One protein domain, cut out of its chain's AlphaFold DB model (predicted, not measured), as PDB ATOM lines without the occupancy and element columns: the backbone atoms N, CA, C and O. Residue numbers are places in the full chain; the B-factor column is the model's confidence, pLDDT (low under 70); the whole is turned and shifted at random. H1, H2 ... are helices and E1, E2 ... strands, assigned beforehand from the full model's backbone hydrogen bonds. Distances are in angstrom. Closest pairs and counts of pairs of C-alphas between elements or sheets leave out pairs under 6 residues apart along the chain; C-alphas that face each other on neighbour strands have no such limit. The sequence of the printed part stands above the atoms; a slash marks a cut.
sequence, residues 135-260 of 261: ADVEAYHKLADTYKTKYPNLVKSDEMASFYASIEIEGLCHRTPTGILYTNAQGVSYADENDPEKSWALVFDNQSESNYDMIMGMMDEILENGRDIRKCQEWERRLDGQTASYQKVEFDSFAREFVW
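What this domain is: This is residues 135 to 260 of the 261 residues of an uncharacterized protein of Muribaculaceae bacterium (UniProt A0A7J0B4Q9). A twisted antiparallel sheet of five strands forms the middle layer of three, with H3 and H4 over one face and H2 and H5 over the other. H1 packs on H2 beyond the E1 edge and makes one end of the longest axis. The 126 printed residues hold five named helices and five named strands, in the order H1 H2 E1 E2 E3 E4 H3 H4 E5 H5; the sheet's order is E1 E2 E3 E4 E5. The class is mixed, helices and strands. The whole is compact, with a radius of gyration of the C-alphas of 14.4 A, and spans 41 by 31 by 29 A.

How they stand to each other: H1, residues 135 to 150, and H2, residues 158 to 169, touch at a steep tilt of 63 degrees and run opposite ways; their closest C-alphas, those of Ala 144 and Ala 161, are 4.7 A apart. The sheet is made of E1, residues 173 to 175, E2, residues 179 to 184, E3, residues 187 to 192, E4, residues 200 to 204, and E5, residues 246 to 249. H1 only grazes the sheet, with its residues 146 to 150. H2 lies over E1 at a height over the sheet of 10.1 A and stands up from the sheet, its line rising 52 degrees out of the local plane. E1 to E4 form a meander, each strand the antiparallel neighbour of the one before. In the hairpin of E1 and E2, N 174 and O 181 are within hydrogen-bond range at 2.8 A; in that of E2 and E3, N 182 and O 189 at 2.8 A; in that of E3 and E4, N 190 and O 200 at 2.8 A. E5 is antiparallel to E4 at 147 degrees, with N 247 and O 203 at 2.8 A. From edge to edge the strands' lines turn by 56 degrees. H3, residues 209 to 224, is on the sheet; its closest C-alpha pair with E2 is Asn 184 and Tyr 212, 5.5 A apart. H4, residues 232 to 239, lies over E4 at a height over the sheet of 9.4 A and runs along the strands, at 2 degrees to E4 on the local plane. H3, with residues 218 to 222 alone, and H4 only just touch, with 3 pairs of C-alphas within 8 A. H5, residues 251 to 258, lies over E3 and E4 at a height over the sheet of 9.0 A, on the same face as H2 and the opposite face to H4. Every O i to N i+4 pair is within hydrogen-bond range in H1, H2, H3 and H5; in H4 3 of 4 are.

Where its parts are: H1 begins at C-alpha 135, (-33.212, 65.952, 44.052), and measures 21.9 A from first to last C-alpha; H2 measures 16.5 A. E2 measures 16.7 A, E3 16.8 A and E4 13.6 A. H3 measures 22.7 A and begins at C-alpha 209, (-60.698, 53.016, 45.405). H5 ends at C-alpha 258, (-55.543, 51.601, 29.861).

The domain as a whole: The two C-alphas farthest apart are those of Ala 135 and Gly 241, at 42.9 A. The centre of E2 is nearest to the mean of the C-alphas, at 0.8 A, and that of H1 farthest, at 17.8 A. The printed part has no cut, and no link is long. The mean pLDDT of the printed part is 91.0; residues 252 to 260 are under 70, and the mean of H5 is 60.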
ATOM      1  N   ALA A 135     -33.350  67.363  43.707       96.56
ATOM      2  CA  ALA A 135     -33.212  65.952  44.052       96.56
ATOM      3  C   ALA A 135     -34.445  65.130  43.638       96.56
ATOM      4  O   ALA A 135     -34.278  64.002  43.183       96.56
ATOM      5  N   ASP A 136     -35.655  65.693  43.730       97.19
ATOM      6  CA  ASP A 136     -36.876  65.021  43.264       97.19
ATOM      7  C   ASP A 136     -36.844  64.824  41.740       97.19
ATOM      8  O   ASP A 136     -37.131  63.736  41.241       97.19
ATOM      9  N   VAL A 137     -36.427  65.859  41.001       96.69
ATOM     10  CA  VAL A 137     -36.285  65.819  39.534       96.69
ATOM     11  C   VAL A 137     -35.215  64.807  39.114       96.69
ATOM     12  O   VAL A 137     -35.440  63.977  38.234       96.69
ATOM     13  N   GLU A 138     -34.057  64.813  39.780       96.44
ATOM     14  CA  GLU A 138     -32.979  63.843  39.547       96.44
ATOM     15  C   GLU A 138     -33.425  62.403  39.876       96.44
ATOM     16  O   GLU A 138     -33.094  61.472  39.137       96.44
ATOM     17  N   ALA A 139     -34.206  62.201  40.944       96.81
ATOM     18  CA  ALA A 139     -34.759  60.896  41.306       96.81
ATOM     19  C   ALA A 139     -35.762  60.380  40.262       96.81
ATOM     20  O   ALA A 139     -35.703  59.203  39.896       96.81
ATOM     21  N   TYR A 140     -36.629  61.252  39.745       96.94
ATOM     22  CA  TYR A 140     -37.555  60.932  38.660       96.94
ATOM     23  C   TYR A 140     -36.823  60.531  37.373       96.94
ATOM     24  O   TYR A 140     -37.081  59.457  36.830       96.94
ATOM     25  N   HIS A 141     -35.851  61.327  36.916       96.31
ATOM     26  CA  HIS A 141     -35.088  60.997  35.707       96.31
ATOM     27  C   HIS A 141     -34.298  59.697  35.858       96.31
ATOM     28  O   HIS A 141     -34.322  58.848  34.969       96.31
ATOM     29  N   LYS A 142     -33.676  59.474  37.021       96.75
ATOM     30  CA  LYS A 142     -32.997  58.209  37.318       96.75
ATOM     31  C   LYS A 142     -33.955  57.016  37.271       96.75
ATOM     32  O   LYS A 142     -33.558  55.917  36.868       96.75
ATOM     33  N   LEU A 143     -35.198  57.197  37.714       97.00
ATOM     34  CA  LEU A 143     -36.214  56.154  37.645       97.00
ATOM     35  C   LEU A 143     -36.590  55.846  36.191       97.00
ATOM     36  O   LEU A 143     -36.580  54.673  35.813       97.00
ATOM     37  N   ALA A 144     -36.813  56.871  35.366       96.94
ATOM     38  CA  ALA A 144     -37.069  56.714  33.934       96.94
ATOM     39  C   ALA A 144     -35.909  55.985  33.224       96.94
ATOM     40  O   ALA A 144     -36.123  54.963  32.567       96.94
ATOM     41  N   ASP A 145     -34.662  56.408  33.456       98.06
ATOM     42  CA  ASP A 145     -33.466  55.745  32.916       98.06
ATOM     43  C   ASP A 145     -33.386  54.270  33.331       98.06
ATOM     44  O   ASP A 145     -32.988  53.397  32.549       98.06
ATOM     45  N   THR A 146     -33.796  53.968  34.568       97.56
ATOM     46  CA  THR A 146     -33.844  52.594  35.069       97.56
ATOM     47  C   THR A 146     -34.862  51.760  34.299       97.56
ATOM     48  O   THR A 146     -34.548  50.626  33.942       97.56
ATOM     49  N   TYR A 147     -36.055  52.291  34.019       97.50
ATOM     50  CA  TYR A 147     -37.063  51.594  33.217       97.50
ATOM     51  C   TYR A 147     -36.562  51.303  31.803       97.50
ATOM     52  O   TYR A 147     -36.605  50.151  31.371       97.50
ATOM     53  N   LYS A 148     -36.005  52.311  31.125       95.75
ATOM     54  CA  LYS A 148     -35.458  52.171  29.768       95.75
ATOM     55  C   LYS A 148     -34.330  51.140  29.695       95.75
ATOM     56  O   LYS A 148     -34.266  50.345  28.762       95.75
ATOM     57  N   THR A 149     -33.446  51.137  30.690       97.56
ATOM     58  CA  THR A 149     -32.296  50.222  30.736       97.56
ATOM     59  C   THR A 149     -32.707  48.798  31.100       97.56
ATOM     60  O   THR A 149     -32.163  47.839  30.557       97.56
ATOM     61  N   LYS A 150     -33.630  48.645  32.054       97.88
ATOM     62  CA  LYS A 150     -33.988  47.340  32.619       97.88
ATOM     63  C   LYS A 150     -35.015  46.584  31.779       97.88
ATOM     64  O   LYS A 150     -34.991  45.356  31.803       97.88
ATOM     65  N   TYR A 151     -35.884  47.295  31.060       97.38
ATOM     66  CA  TYR A 151     -36.974  46.702  30.283       97.38
ATOM     67  C   TYR A 151     -36.994  47.186  28.818       97.38
ATOM     68  O   TYR A 151     -37.978  47.782  28.380       97.38
ATOM     69  N   PRO A 152     -35.914  47.001  28.039       96.00
ATOM     70  CA  PRO A 152     -35.822  47.500  26.661       96.00
ATOM     71  C   PRO A 152     -36.842  46.888  25.677       96.00
ATOM     72  O   PRO A 152     -37.042  47.418  24.577       96.00
ATOM     73  N   ASN A 153     -37.489  45.770  26.008       94.94
ATOM     74  CA  ASN A 153     -38.559  45.164  25.220       94.94
ATOM     75  C   ASN A 153     -39.927  45.768  25.521       94.94
ATOM     76  O   ASN A 153     -40.729  45.885  24.596       94.94
ATOM     77  N   LEU A 154     -40.165  46.208  26.756       93.69
ATOM     78  CA  LEU A 154     -41.407  46.873  27.157       93.69
ATOM     79  C   LEU A 154     -41.347  48.403  27.038       93.69
ATOM     80  O   LEU A 154     -42.377  49.038  26.831       93.69
ATOM     81  N   VAL A 155     -40.164  49.007  27.157       94.75
ATOM     82  CA  VAL A 155     -39.953  50.462  27.206       94.75
ATOM     83  C   VAL A 155     -39.156  50.894  25.979       94.75
ATOM     84  O   VAL A 155     -37.930  50.806  25.940       94.75
ATOM     85  N   LYS A 156     -39.870  51.334  24.938       91.31
ATOM     86  CA  LYS A 156     -39.292  51.612  23.613       91.31
ATOM     87  C   LYS A 156     -38.869  53.057  23.386       91.31
ATOM     88  O   LYS A 156     -38.149  53.316  22.423       91.31
ATOM     89  N   SER A 157     -39.285  53.982  24.244       93.62
ATOM     90  CA  SER A 157     -38.967  55.403  24.104       93.62
ATOM     91  C   SER A 157     -38.749  56.087  25.454       93.62
ATOM     92  O   SER A 157     -39.045  55.520  26.510       93.62
ATOM     93  N   ASP A 158     -38.214  57.307  25.410       93.62
ATOM     94  CA  ASP A 158     -38.017  58.144  26.598       93.62
ATOM     95  C   ASP A 158     -39.347  58.623  27.189       93.62
ATOM     96  O   ASP A 158     -39.476  58.740  28.409       93.62
ATOM     97  N   GLU A 159     -40.364  58.822  26.349       91.50
ATOM     98  CA  GLU A 159     -41.723  59.143  26.786       91.50
ATOM     99  C   GLU A 159     -42.339  57.969  27.550       91.50
ATOM    100  O   GLU A 159     -42.881  58.164  28.635       91.50
ATOM    101  N   MET A 160     -42.188  56.734  27.050       92.50
ATOM    102  CA  MET A 160     -42.640  55.541  27.773       92.50
ATOM    103  C   MET A 160     -41.909  55.403  29.111       92.50
ATOM    104  O   MET A 160     -42.532  55.139  30.133       92.50
ATOM    105  N   ALA A 161     -40.587  55.596  29.122       95.31
ATOM    106  CA  ALA A 161     -39.783  55.517  30.339       95.31
ATOM    107  C   ALA A 161     -40.228  56.544  31.393       95.31
ATOM    108  O   ALA A 161     -40.355  56.209  32.572       95.31
ATOM    109  N   SER A 162     -40.504  57.770  30.947       93.56
ATOM    110  CA  SER A 162     -41.051  58.858  31.758       93.56
ATOM    111  C   SER A 162     -42.433  58.508  32.309       93.56
ATOM    112  O   SER A 162     -42.658  58.628  33.509       93.56
ATOM    113  N   PHE A 163     -43.324  57.982  31.466       91.88
ATOM    114  CA  PHE A 163     -44.652  57.527  31.873       91.88
ATOM    115  C   PHE A 163     -44.578  56.467  32.979       91.88
ATOM    116  O   PHE A 163     -45.179  56.646  34.035       91.88
ATOM    117  N   TYR A 164     -43.775  55.415  32.788       93.81
ATOM    118  CA  TYR A 164     -43.573  54.370  33.795       93.81
ATOM    119  C   TYR A 164     -43.020  54.908  35.118       93.81
ATOM    120  O   TYR A 164     -43.462  54.487  36.188       93.81
ATOM    121  N   ALA A 165     -42.062  55.837  35.053       95.56
ATOM    122  CA  ALA A 165     -41.520  56.480  36.241       95.56
ATOM    123  C   ALA A 165     -42.592  57.278  36.993       95.56
ATOM    124  O   ALA A 165     -42.658  57.183  38.219       95.56
ATOM    125  N   SER A 166     -43.451  58.010  36.276       94.25
ATOM    126  CA  SER A 166     -44.563  58.748  36.875       94.25
ATOM    127  C   SER A 166     -45.523  57.812  37.599       94.25
ATOM    128  O   SER A 166     -45.727  57.956  38.803       94.25
ATOM    129  N   ILE A 167     -46.019  56.773  36.922       93.19
ATOM    130  CA  ILE A 167     -47.003  55.871  37.527       93.19
ATOM    131  C   ILE A 167     -46.417  54.999  38.654       93.19
ATOM    132  O   ILE A 167     -47.160  54.590  39.543       93.19
ATOM    133  N   GLU A 168     -45.100  54.737  38.698       95.56
ATOM    134  CA  GLU A 168     -44.456  54.137  39.886       95.56
ATOM    135  C   GLU A 168     -44.420  55.123  41.065       95.56
ATOM    136  O   GLU A 168     -44.667  54.724  42.206       95.56
ATOM    137  N   ILE A 169     -44.165  56.414  40.820       96.06
ATOM    138  CA  ILE A 169     -44.225  57.448  41.869       96.06
ATOM    139  C   ILE A 169     -45.648  57.570  42.424       96.06
ATOM    140  O   ILE A 169     -45.817  57.655  43.642       96.06
ATOM    141  N   GLU A 170     -46.660  57.491  41.561       93.81
ATOM    142  CA  GLU A 170     -48.079  57.463  41.945       93.81
ATOM    143  C   GLU A 170     -48.484  56.177  42.695       93.81
ATOM    144  O   GLU A 170     -49.523  56.148  43.354       93.81
ATOM    145  N   GLY A 171     -47.659  55.124  42.640       93.19
ATOM    146  CA  GLY A 171     -47.906  53.828  43.283       93.19
ATOM    147  C   GLY A 171     -48.699  52.832  42.429       93.19
ATOM    148  O   GLY A 171     -49.085  51.774  42.919       93.19
ATOM    149  N   LEU A 172     -48.923  53.143  41.153       93.50
ATOM    150  CA  LEU A 172     -49.738  52.349  40.231       93.50
ATOM    151  C   LEU A 172     -48.935  51.293  39.455       93.50
ATOM    152  O   LEU A 172     -49.492  50.527  38.665       93.50
ATOM    153  N   CYS A 173     -47.617  51.263  39.646       92.56
ATOM    154  CA  CYS A 173     -46.698  50.420  38.898       92.56
ATOM    155  C   CYS A 173     -45.509  49.990  39.757       92.56
ATOM    156  O   CYS A 173     -44.990  50.771  40.552       92.56
ATOM    157  N   HIS A 174     -45.060  48.749  39.564       94.62
ATOM    158  CA  HIS A 174     -44.017  48.111  40.359       94.62
ATOM    159  C   HIS A 174     -43.038  47.360  39.463       94.62
ATOM    160  O   HIS A 174     -43.385  46.447  38.706       94.62
ATOM    161  N   ARG A 175     -41.761  47.712  39.586       95.50
ATOM    162  CA  ARG A 175     -40.660  47.025  38.906       95.50
ATOM    163  C   ARG A 175     -40.424  45.640  39.504       95.50
ATOM    164  O   ARG A 175     -40.205  45.506  40.702       95.50
ATOM    165  N   THR A 176     -40.313  44.619  38.657       96.50
ATOM    166  CA  THR A 176     -39.919  43.258  39.069       96.50
ATOM    167  C   THR A 176     -38.593  42.849  38.411       96.50
ATOM    168  O   THR A 176     -38.091  43.551  37.537       96.50
ATOM    169  N   PRO A 177     -37.940  41.739  38.796       96.06
ATOM    170  CA  PRO A 177     -36.718  41.302  38.113       96.06
ATOM    171  C   PRO A 177     -36.890  40.974  36.621       96.06
ATOM    172  O   PRO A 177     -35.905  41.026  35.895       96.06
ATOM    173  N   THR A 178     -38.102  40.635  36.168       96.38
ATOM    174  CA  THR A 178     -38.360  40.075  34.824       96.38
ATOM    175  C   THR A 178     -39.459  40.797  34.051       96.38
ATOM    176  O   THR A 178     -39.871  40.319  33.003       96.38
ATOM    177  N   GLY A 179     -39.953  41.924  34.553       96.94
ATOM    178  CA  GLY A 179     -41.103  42.599  33.966       96.94
ATOM    179  C   GLY A 179     -41.672  43.680  34.873       96.94
ATOM    180  O   GLY A 179     -41.065  44.041  35.889       96.94
ATOM    181  N   ILE A 180     -42.858  44.161  34.529       97.06
ATOM    182  CA  ILE A 180     -43.515  45.290  35.183       97.06
ATOM    183  C   ILE A 180     -44.911  44.859  35.637       97.06
ATOM    184  O   ILE A 180     -45.681  44.324  34.842       97.06
ATOM    185  N   LEU A 181     -45.220  45.056  36.920       96.88
ATOM    186  CA  LEU A 181     -46.547  44.821  37.489       96.88
ATOM    187  C   LEU A 181     -47.293  46.155  37.578       96.88
ATOM    188  O   LEU A 181     -46.766  47.113  38.132       96.88
ATOM    189  N   TYR A 182     -48.523  46.196  37.094       94.56
ATOM    190  CA  TYR A 182     -49.423  47.333  37.219       94.56
ATOM    191  C   TYR A 182     -50.520  47.028  38.224       94.56
ATOM    192  O   TYR A 182     -51.090  45.937  38.212       94.56
ATOM    193  N   THR A 183     -50.841  48.008  39.061       93.81
ATOM    194  CA  THR A 183     -51.869  47.913  40.098       93.81
ATOM    195  C   THR A 183     -52.656  49.210  40.126       93.81
ATOM    196  O   THR A 183     -52.150  50.233  40.575       93.81
ATOM    197  N   ASN A 184     -53.898  49.199  39.663       92.94
ATOM    198  CA  ASN A 184     -54.752  50.379  39.706       92.94
ATOM    199  C   ASN A 184     -56.164  49.995  40.167       92.94
ATOM    200  O   ASN A 184     -56.485  48.832  40.393       92.94
ATOM    201  N   ALA A 185     -57.036  50.983  40.319       93.19
ATOM    202  CA  ALA A 185     -58.408  50.803  40.779       93.19
ATOM    203  C   ALA A 185     -59.284  49.961  39.825       93.19
ATOM    204  O   ALA A 185     -60.405  49.591  40.191       93.19
ATOM    205  N   GLN A 186     -58.804  49.688  38.609       91.31
ATOM    206  CA  GLN A 186     -59.482  48.909  37.575       91.31
ATOM    207  C   GLN A 186     -58.988  47.455  37.527       91.31
ATOM    208  O   GLN A 186     -59.706  46.589  37.032       91.31
ATOM    209  N   GLY A 187     -57.799  47.156  38.054       93.25
ATOM    210  CA  GLY A 187     -57.266  45.802  38.034       93.25
ATOM    211  C   GLY A 187     -55.767  45.705  38.288       93.25
ATOM    212  O   GLY A 187     -55.090  46.667  38.659       93.25
ATOM    213  N   VAL A 188     -55.259  44.498  38.066       95.50
ATOM    214  CA  VAL A 188     -53.846  44.150  38.198       95.50
ATOM    215  C   VAL A 188     -53.379  43.422  36.946       95.50
ATOM    216  O   VAL A 188     -54.070  42.547  36.422       95.50
ATOM    217  N   SER A 189     -52.198  43.770  36.453       95.56
ATOM    218  CA  SER A 189     -51.611  43.114  35.288       95.56
ATOM    219  C   SER A 189     -50.100  43.008  35.406       95.56
ATOM    220  O   SER A 189     -49.458  43.762  36.132       95.56
ATOM    221  N   TYR A 190     -49.522  42.053  34.692       96.62
ATOM    222  CA  TYR A 190     -48.084  41.855  34.612       96.62
ATOM    223  C   TYR A 190     -47.664  41.768  33.151       96.62
ATOM    224  O   TYR A 190     -48.225  40.983  32.387       96.62
ATOM    225  N   ALA A 191     -46.655  42.557  32.797       95.50
ATOM    226  CA  ALA A 191     -45.967  42.512  31.519       95.50
ATOM    227  C   ALA A 191     -44.602  41.855  31.717       95.50
ATOM    228  O   ALA A 191     -43.761  42.403  32.435       95.50
ATOM    229  N   ASP A 192     -44.362  40.705  31.095       96.56
ATOM    230  CA  ASP A 192     -43.033  40.100  31.103       96.56
ATOM    231  C   ASP A 192     -42.136  40.750  30.045       96.56
ATOM    232  O   ASP A 192     -42.538  40.979  28.907       96.56
ATOM    233  N   GLU A 193     -40.899  41.037  30.429       95.31
ATOM    234  CA  GLU A 193     -39.921  41.709  29.577       95.31
ATOM    235  C   GLU A 193     -39.375  40.805  28.467       95.31
ATOM    236  O   GLU A 193     -38.930  41.293  27.433       95.31
ATOM    237  N   ASN A 194     -39.359  39.487  28.662       96.00
ATOM    238  CA  ASN A 194     -38.696  38.577  27.723       96.00
ATOM    239  C   ASN A 194     -39.644  37.556  27.098       96.00
ATOM    240  O   ASN A 194     -39.281  36.939  26.098       96.00
ATOM    241  N   ASP A 195     -40.823  37.356  27.682       95.06
ATOM    242  CA  ASP A 195     -41.762  36.331  27.249       95.06
ATOM    243  C   ASP A 195     -43.219  36.816  27.331       95.06
ATOM    244  O   ASP A 195     -43.869  36.637  28.365       95.06
ATOM    245  N   PRO A 196     -43.763  37.404  26.249       90.31
ATOM    246  CA  PRO A 196     -45.130  37.919  26.222       90.31
ATOM    247  C   PRO A 196     -46.211  36.893  26.592       90.31
ATOM    248  O   PRO A 196     -47.261  37.288  27.090       90.31
ATOM    249  N   GLU A 197     -45.967  35.585  26.421       91.75
ATOM    250  CA  GLU A 197     -46.918  34.533  26.823       91.75
ATOM    251  C   GLU A 197     -47.068  34.426  28.351       91.75
ATOM    252  O   GLU A 197     -48.045  33.864  28.851       91.75
ATOM    253  N   LYS A 198     -46.113  34.976  29.114       94.44
ATOM    254  CA  LYS A 198     -46.192  35.093  30.575       94.44
ATOM    255  C   LYS A 198     -46.929  36.343  31.047       94.44
ATOM    256  O   LYS A 198     -47.181  36.454  32.248       94.44
ATOM    257  N   SER A 199     -47.264  37.269  30.151       95.38
ATOM    258  CA  SER A 199     -48.027  38.465  30.494       95.38
ATOM    259  C   SER A 199     -49.497  38.122  30.738       95.38
ATOM    260  O   SER A 199     -50.063  37.222  30.117       95.38
ATOM    261  N   TRP A 200     -50.140  38.831  31.660       95.38
ATOM    262  CA  TRP A 200     -51.542  38.596  32.011       95.38
ATOM    263  C   TRP A 200     -52.181  39.857  32.585       95.38
ATOM    264  O   TRP A 200     -51.494  40.709  33.141       95.38
ATOM    265  N   ALA A 201     -53.503  39.962  32.477       95.19
ATOM    266  CA  ALA A 201     -54.277  41.049  33.065       95.19
ATOM    267  C   ALA A 201     -55.572  40.516  33.685       95.19
ATOM    268  O   ALA A 201     -56.275  39.706  33.074       95.19
ATOM    269  N   LEU A 202     -55.868  40.978  34.898       94.69
ATOM    270  CA  LEU A 202     -57.107  40.736  35.626       94.69
ATOM    271  C   LEU A 202     -57.798  42.081  35.838       94.69
ATOM    272  O   LEU A 202     -57.246  42.974  36.482       94.69
ATOM    273  N   VAL A 203     -58.988  42.223  35.270       93.12
ATOM    274  CA  VAL A 203     -59.711  43.493  35.170       93.12
ATOM    275  C   VAL A 203     -61.044  43.357  35.882       93.12
ATOM    276  O   VAL A 203     -61.784  42.409  35.630       93.12
ATOM    277  N   PHE A 204     -61.348  44.284  36.783       91.31
ATOM    278  CA  PHE A 204     -62.639  44.338  37.460       91.31
ATOM    279  C   PHE A 204     -63.731  44.867  36.537       91.31
ATOM    280  O   PHE A 204     -63.454  45.561  35.569       91.31
ATOM    281  N   ASP A 205     -64.996  44.612  36.862       88.31
ATOM    282  CA  ASP A 205     -66.094  45.173  36.060       88.31
ATOM    283  C   ASP A 205     -66.233  46.697  36.235       88.31
ATOM    284  O   ASP A 205     -66.758  47.382  35.362       88.31
ATOM    285  N   ASN A 206     -65.773  47.244  37.366       87.94
ATOM    286  CA  ASN A 206     -65.871  48.667  37.690       87.94
ATOM    287  C   ASN A 206     -64.600  49.163  38.378       87.94
ATOM    288  O   ASN A 206     -64.022  48.444  39.192       87.94
ATOM    289  N   GLN A 207     -64.227  50.420  38.137       89.62
ATOM    290  CA  GLN A 207     -63.116  51.077  38.822       89.62
ATOM    291  C   GLN A 207     -63.535  51.592  40.208       89.62
ATOM    292  O   GLN A 207     -64.507  52.344  40.317       89.62
ATOM    293  N   SER A 208     -62.788  51.280  41.272       92.44
ATOM    294  CA  SER A 208     -63.054  51.842  42.610       92.44
ATOM    295  C   SER A 208     -61.806  51.945  43.490       92.44
ATOM    296  O   SER A 208     -60.879  51.150  43.362       92.44
ATOM    297  N   GLU A 209     -61.794  52.894  44.430       93.75
ATOM    298  CA  GLU A 209     -60.698  53.016  45.405       93.75
ATOM    299  C   GLU A 209     -60.580  51.759  46.284       93.75
ATOM    300  O   GLU A 209     -59.477  51.323  46.599       93.75
ATOM    301  N   SER A 210     -61.709  51.111  46.602       94.12
ATOM    302  CA  SER A 210     -61.724  49.838  47.332       94.12
ATOM    303  C   SER A 210     -61.041  48.706  46.567       94.12
ATOM    304  O   SER A 210     -60.388  47.870  47.186       94.12
ATOM    305  N   ASN A 211     -61.149  48.680  45.234       94.12
ATOM    306  CA  ASN A 211     -60.428  47.698  44.425       94.12
ATOM    307  C   ASN A 211     -58.921  47.911  44.518       94.12
ATOM    308  O   ASN A 211     -58.176  46.942  44.635       94.12
ATOM    309  N   TYR A 212     -58.478  49.170  44.484       94.94
ATOM    310  CA  TYR A 212     -57.064  49.491  44.630       94.94
ATOM    311  C   TYR A 212     -56.540  49.075  46.007       94.94
ATOM    312  O   TYR A 212     -55.545  48.363  46.086       94.94
ATOM    313  N   ASP A 213     -57.249  49.423  47.084       95.44
ATOM    314  CA  ASP A 213     -56.857  49.037  48.447       95.44
ATOM    315  C   ASP A 213     -56.795  47.517  48.626       95.44
ATOM    316  O   ASP A 213     -55.863  46.992  49.237       95.44
ATOM    317  N   MET A 214     -57.749  46.800  48.032       95.62
ATOM    318  CA  MET A 214     -57.758  45.342  48.005       95.62
ATOM    319  C   MET A 214     -56.554  44.772  47.239       95.62
ATOM    320  O   MET A 214     -55.902  43.861  47.744       95.62
ATOM    321  N   ILE A 215     -56.229  45.302  46.052       96.12
ATOM    322  CA  ILE A 215     -55.053  44.882  45.270       96.12
ATOM    323  C   ILE A 215     -53.767  45.097  46.068       96.12
ATOM    324  O   ILE A 215     -52.935  44.193  46.130       96.12
ATOM    325  N   MET A 216     -53.609  46.268  46.687       95.94
ATOM    326  CA  MET A 216     -52.412  46.585  47.467       95.94
ATOM    327  C   MET A 216     -52.276  45.650  48.673       95.94
ATOM    328  O   MET A 216     -51.210  45.076  48.872       95.94
ATOM    329  N   GLY A 217     -53.372  45.384  49.394       96.31
ATOM    330  CA  GLY A 217     -53.375  44.403  50.485       96.31
ATOM    331  C   GLY A 217     -53.015  42.986  50.021       96.31
ATOM    332  O   GLY A 217     -52.221  42.302  50.664       96.31
ATOM    333  N   MET A 218     -53.524  42.545  48.866       95.94
ATOM    334  CA  MET A 218     -53.143  41.250  48.286       95.94
ATOM    335  C   MET A 218     -51.663  41.199  47.908       95.94
ATOM    336  O   MET A 218     -51.025  40.164  48.107       95.94
ATOM    337  N   MET A 219     -51.119  42.286  47.358       96.75
ATOM    338  CA  MET A 219     -49.703  42.376  47.014       96.75
ATOM    339  C   MET A 219     -48.829  42.212  48.257       96.75
ATOM    340  O   MET A 219     -47.915  41.383  48.245       96.75
ATOM    341  N   ASP A 220     -49.151  42.935  49.331       96.06
ATOM    342  CA  ASP A 220     -48.442  42.852  50.608       96.06
ATOM    343  C   ASP A 220     -48.486  41.422  51.159       96.06
ATOM    344  O   ASP A 220     -47.441  40.831  51.433       96.06
ATOM    345  N   GLU A 221     -49.660  40.785  51.190       96.38
ATOM    346  CA  GLU A 221     -49.787  39.389  51.619       96.38
ATOM    347  C   GLU A 221     -48.970  38.413  50.755       96.38
ATOM    348  O   GLU A 221     -48.430  37.423  51.260       96.38
ATOM    349  N   ILE A 222     -48.918  38.605  49.431       96.75
ATOM    350  CA  ILE A 222     -48.110  37.758  48.539       96.75
ATOM    351  C   ILE A 222     -46.630  37.894  48.914       96.75
ATOM    352  O   ILE A 222     -45.945  36.874  49.058       96.75
ATOM    353  N   LEU A 223     -46.155  39.126  49.102       95.25
ATOM    354  CA  LEU A 223     -44.763  39.430  49.428       95.25
ATOM    355  C   LEU A 223     -44.370  38.922  50.821       95.25
ATOM    356  O   LEU A 223     -43.343  38.256  50.953       95.25
ATOM    357  N   GLU A 224     -45.200  39.150  51.839       96.69
ATOM    358  CA  GLU A 224     -44.967  38.694  53.218       96.69
ATOM    359  C   GLU A 224     -44.859  37.167  53.322       96.69
ATOM    360  O   GLU A 224     -44.072  36.638  54.107       96.69
ATOM    361  N   ASN A 225     -45.597  36.441  52.479       96.19
ATOM    362  CA  ASN A 225     -45.542  34.982  52.412       96.19
ATOM    363  C   ASN A 225     -44.427  34.444  51.493       96.19
ATOM    364  O   ASN A 225     -44.374  33.239  51.230       96.19
ATOM    365  N   GLY A 226     -43.554  35.310  50.962       95.00
ATOM    366  CA  GLY A 226     -42.472  34.928  50.050       95.00
ATOM    367  C   GLY A 226     -42.966  34.332  48.726       95.00
ATOM    368  O   GLY A 226     -42.277  33.509  48.116       95.00
ATOM    369  N   ARG A 227     -44.186  34.686  48.304       96.19
ATOM    370  CA  ARG A 227     -44.801  34.241  47.047       96.19
ATOM    371  C   ARG A 227     -44.497  35.244  45.933       96.19
ATOM    372  O   ARG A 227     -43.947  36.318  46.153       96.19
ATOM    373  N   ASP A 228     -44.810  34.851  44.704       96.38
ATOM    374  CA  ASP A 228     -44.401  35.589  43.511       96.38
ATOM    375  C   ASP A 228     -45.560  36.404  42.924       96.38
ATOM    376  O   ASP A 228     -46.464  35.836  42.310       96.38
ATOM    377  N   ILE A 229     -45.492  37.731  43.068       96.62
ATOM    378  CA  ILE A 229     -46.466  38.693  42.517       96.62
ATOM    379  C   ILE A 229     -46.581  38.637  40.987       96.62
ATOM    380  O   ILE A 229     -47.545  39.141  40.426       96.62
ATOM    381  N   ARG A 230     -45.639  38.002  40.282       96.56
ATOM    382  CA  ARG A 230     -45.689  37.858  38.818       96.56
ATOM    383  C   ARG A 230     -46.581  36.700  38.369       96.56
ATOM    384  O   ARG A 230     -46.865  36.564  37.184       96.56
ATOM    385  N   LYS A 231     -47.015  35.825  39.286       96.38
ATOM    386  CA  LYS A 231     -47.841  34.656  38.955       96.38
ATOM    387  C   LYS A 231     -49.324  34.998  39.043       96.38
ATOM    388  O   LYS A 231     -49.846  35.141  40.142       96.38
ATOM    389  N   CYS A 232     -50.016  34.986  37.902       95.69
ATOM    390  CA  CYS A 232     -51.474  35.169  37.802       95.69
ATOM    391  C   CYS A 232     -52.260  34.342  38.842       95.69
ATOM    392  O   CYS A 232     -53.142  34.862  39.516       95.69
ATOM    393  N   GLN A 233     -51.863  33.083  39.059       95.31
ATOM    394  CA  GLN A 233     -52.522  32.166  40.000       95.31
ATOM    395  C   GLN A 233     -52.528  32.658  41.458       95.31
ATOM    396  O   GLN A 233     -53.430  32.310  42.216       95.31
ATOM    397  N   GLU A 234     -51.526  33.439  41.883       96.38
ATOM    398  CA  GLU A 234     -51.502  33.995  43.243       96.38
ATOM    399  C   GLU A 234     -52.559  35.085  43.438       96.38
ATOM    400  O   GLU A 234     -53.084  35.218  44.549       96.38
ATOM    401  N   TRP A 235     -52.878  35.813  42.369       96.31
ATOM    402  CA  TRP A 235     -53.927  36.826  42.331       96.31
ATOM    403  C   TRP A 235     -55.306  36.185  42.192       96.31
ATOM    404  O   TRP A 235     -56.163  36.447  43.028       96.31
ATOM    405  N   GLU A 236     -55.497  35.274  41.231       94.69
ATOM    406  CA  GLU A 236     -56.766  34.552  41.017       94.69
ATOM    407  C   GLU A 236     -57.247  33.879  42.311       94.69
ATOM    408  O   GLU A 236     -58.349  34.143  42.776       94.69
ATOM    409  N   ARG A 237     -56.368  33.132  42.997       92.81
ATOM    410  CA  ARG A 237     -56.701  32.464  44.270       92.81
ATOM    411  C   ARG A 237     -57.228  33.425  45.344       92.81
ATOM    412  O   ARG A 237     -57.989  33.009  46.216       92.81
ATOM    413  N   ARG A 238     -56.750  34.671  45.353       93.06
ATOM    414  CA  ARG A 238     -57.156  35.687  46.334       93.06
ATOM    415  C   ARG A 238     -58.427  36.397  45.902       93.06
ATOM    416  O   ARG A 238     -59.267  36.648  46.758       93.06
ATOM    417  N   LEU A 239     -58.568  36.672  44.608       91.69
ATOM    418  CA  LEU A 239     -59.742  37.308  44.017       91.69
ATOM    419  C   LEU A 239     -60.978  36.404  44.042       91.69
ATOM    420  O   LEU A 239     -62.056  36.894  44.350       91.69
ATOM    421  N   ASP A 240     -60.820  35.093  43.845       87.94
ATOM    422  CA  ASP A 240     -61.908  34.105  43.948       87.94
ATOM    423  C   ASP A 240     -62.589  34.098  45.331       87.94
ATOM    424  O   ASP A 240     -63.726  33.651  45.479       87.94
ATOM    425  N   GLY A 241     -61.894  34.586  46.366       79.25
ATOM    426  CA  GLY A 241     -62.428  34.740  47.720       79.25
ATOM    427  C   GLY A 241     -63.136  36.073  47.983       79.25
ATOM    428  O   GLY A 241     -63.618  36.275  49.097       79.25
ATOM    429  N   GLN A 242     -63.176  36.983  47.007       83.06
ATOM    430  CA  GLN A 242     -63.715  38.336  47.157       83.06
ATOM    431  C   GLN A 242     -65.082  38.492  46.497       83.06
ATOM    432  O   GLN A 242     -65.510  37.693  45.669       83.06
ATOM    433  N   THR A 243     -65.780  39.570  46.853       73.19
ATOM    434  CA  THR A 243     -67.071  39.929  46.247       73.19
ATOM    435  C   THR A 243     -66.937  40.619  44.890       73.19
ATOM    436  O   THR A 243     -67.932  40.741  44.180       73.19
ATOM    437  N   ALA A 244     -65.748  41.119  44.545       77.31
ATOM    438  CA  ALA A 244     -65.513  41.818  43.287       77.31
ATOM    439  C   ALA A 244     -65.460  40.826  42.116       77.31
ATOM    440  O   ALA A 244     -64.658  39.894  42.119       77.31
ATOM    441  N   SER A 245     -66.291  41.047  41.100       86.12
ATOM    442  CA  SER A 245     -66.211  40.321  39.834       86.12
ATOM    443  C   SER A 245     -65.036  40.826  38.998       86.12
ATOM    444  O   SER A 245     -64.781  42.032  38.915       86.12
ATOM    445  N   TYR A 246     -64.314  39.890  38.382       90.00
ATOM    446  CA  TYR A 246     -63.187  40.183  37.506       90.00
ATOM    447  C   TYR A 246     -63.179  39.271  36.282       90.00
ATOM    448  O   TYR A 246     -63.753  38.178  36.281       90.00
ATOM    449  N   GLN A 247     -62.486  39.719  35.242       90.81
ATOM    450  CA  GLN A 247     -62.236  38.972  34.021       90.81
ATOM    451  C   GLN A 247     -60.739  38.897  33.756       90.81
ATOM    452  O   GLN A 247     -59.993  39.851  33.987       90.81
ATOM    453  N   LYS A 248     -60.302  37.757  33.228       90.31
ATOM    454  CA  LYS A 248     -58.973  37.623  32.647       90.31
ATOM    455  C   LYS A 248     -59.048  38.023  31.181       90.31
ATOM    456  O   LYS A 248     -59.793  37.407  30.422       90.31
ATOM    457  N   VAL A 249     -58.277  39.031  30.799       86.19
ATOM    458  CA  VAL A 249     -58.239  39.550  29.426       86.19
ATOM    459  C   VAL A 249     -56.852  39.363  28.822       86.19
ATOM    460  O   VAL A 249     -55.868  39.162  29.542       86.19
ATOM    461  N   GLU A 250     -56.764  39.416  27.493       80.50
ATOM    462  CA  GLU A 250     -55.469  39.459  26.815       80.50
ATOM    463  C   GLU A 250     -54.728  40.744  27.198       80.50
ATOM    464  O   GLU A 250     -55.296  41.839  27.194       80.50
ATOM    465  N   PHE A 251     -53.442  40.610  27.538       74.94
ATOM    466  CA  PHE A 251     -52.637  41.733  28.019       74.94
ATOM    467  C   PHE A 251     -52.557  42.869  26.988       74.94
ATOM    468  O   PHE A 251     -52.659  44.036  27.355       74.94
ATOM    469  N   ASP A 252     -52.457  42.542  25.699       68.88
ATOM    470  CA  ASP A 252     -52.414  43.536  24.622       68.88
ATOM    471  C   ASP A 252     -53.711  44.350  24.511       68.88
ATOM    472  O   ASP A 252     -53.663  45.542  24.197       68.88
ATOM    473  N   SER A 253     -54.868  43.741  24.793       60.56
ATOM    474  CA  SER A 253     -56.151  44.452  24.853       60.56
ATOM    475  C   SER A 253     -56.180  45.421  26.033       60.56
ATOM    476  O   SER A 253     -56.534  46.583  25.859       60.56
ATOM    477  N   PHE A 254     -55.714  44.981  27.205       61.47
ATOM    478  CA  PHE A 254     -55.613  45.828  28.395       61.47
ATOM    479  C   PHE A 254     -54.630  46.994  28.203       61.47
ATOM    480  O   PHE A 254     -54.947  48.139  28.513       61.47
ATOM    481  N   ALA A 255     -53.444  46.736  27.649       60.50
ATOM    482  CA  ALA A 255     -52.429  47.765  27.439       60.50
ATOM    483  C   ALA A 255     -52.921  48.879  26.498       60.50
ATOM    484  O   ALA A 255     -52.661  50.055  26.749       60.50
ATOM    485  N   ARG A 256     -53.656  48.525  25.434       51.25
ATOM    486  CA  ARG A 256     -54.203  49.494  24.469       51.25
ATOM    487  C   ARG A 256     -55.320  50.368  25.030       51.25
ATOM    488  O   ARG A 256     -55.468  51.477  24.546       51.25
ATOM    489  N   GLU A 257     -56.098  49.873  25.985       52.75
ATOM    490  CA  GLU A 257     -57.235  50.612  26.553       52.75
ATOM    491  C   GLU A 257     -56.878  51.420  27.809       52.75
ATOM    492  O   GLU A 257     -57.617  52.335  28.159       52.75
ATOM    493  N   PHE A 258     -55.783  51.083  28.505       51.09
ATOM    494  CA  PHE A 258     -55.543  51.601  29.861       51.09
ATOM    495  C   PHE A 258     -54.138  52.150  30.126       51.09
ATOM    496  O   PHE A 258     -53.945  52.828  31.134       51.09
ATOM    497  N   VAL A 259     -53.149  51.840  29.283       49.84
ATOM    498  CA  VAL A 259     -51.747  52.251  29.497       49.84
ATOM    499  C   VAL A 259     -51.291  53.277  28.451       49.84
ATOM    500  O   VAL A 259     -50.421  54.089  28.743       49.84
ATOM    501  N   TRP A 260     -51.877  53.265  27.247       39.50
ATOM    502  CA  TRP A 260     -51.388  54.042  26.093       39.50
ATOM    503  C   TRP A 260     -52.436  54.948  25.414       39.50
ATOM    504  O   TRP A 260     -52.187  55.420  24.303       39.50
TER     505      TRP A 260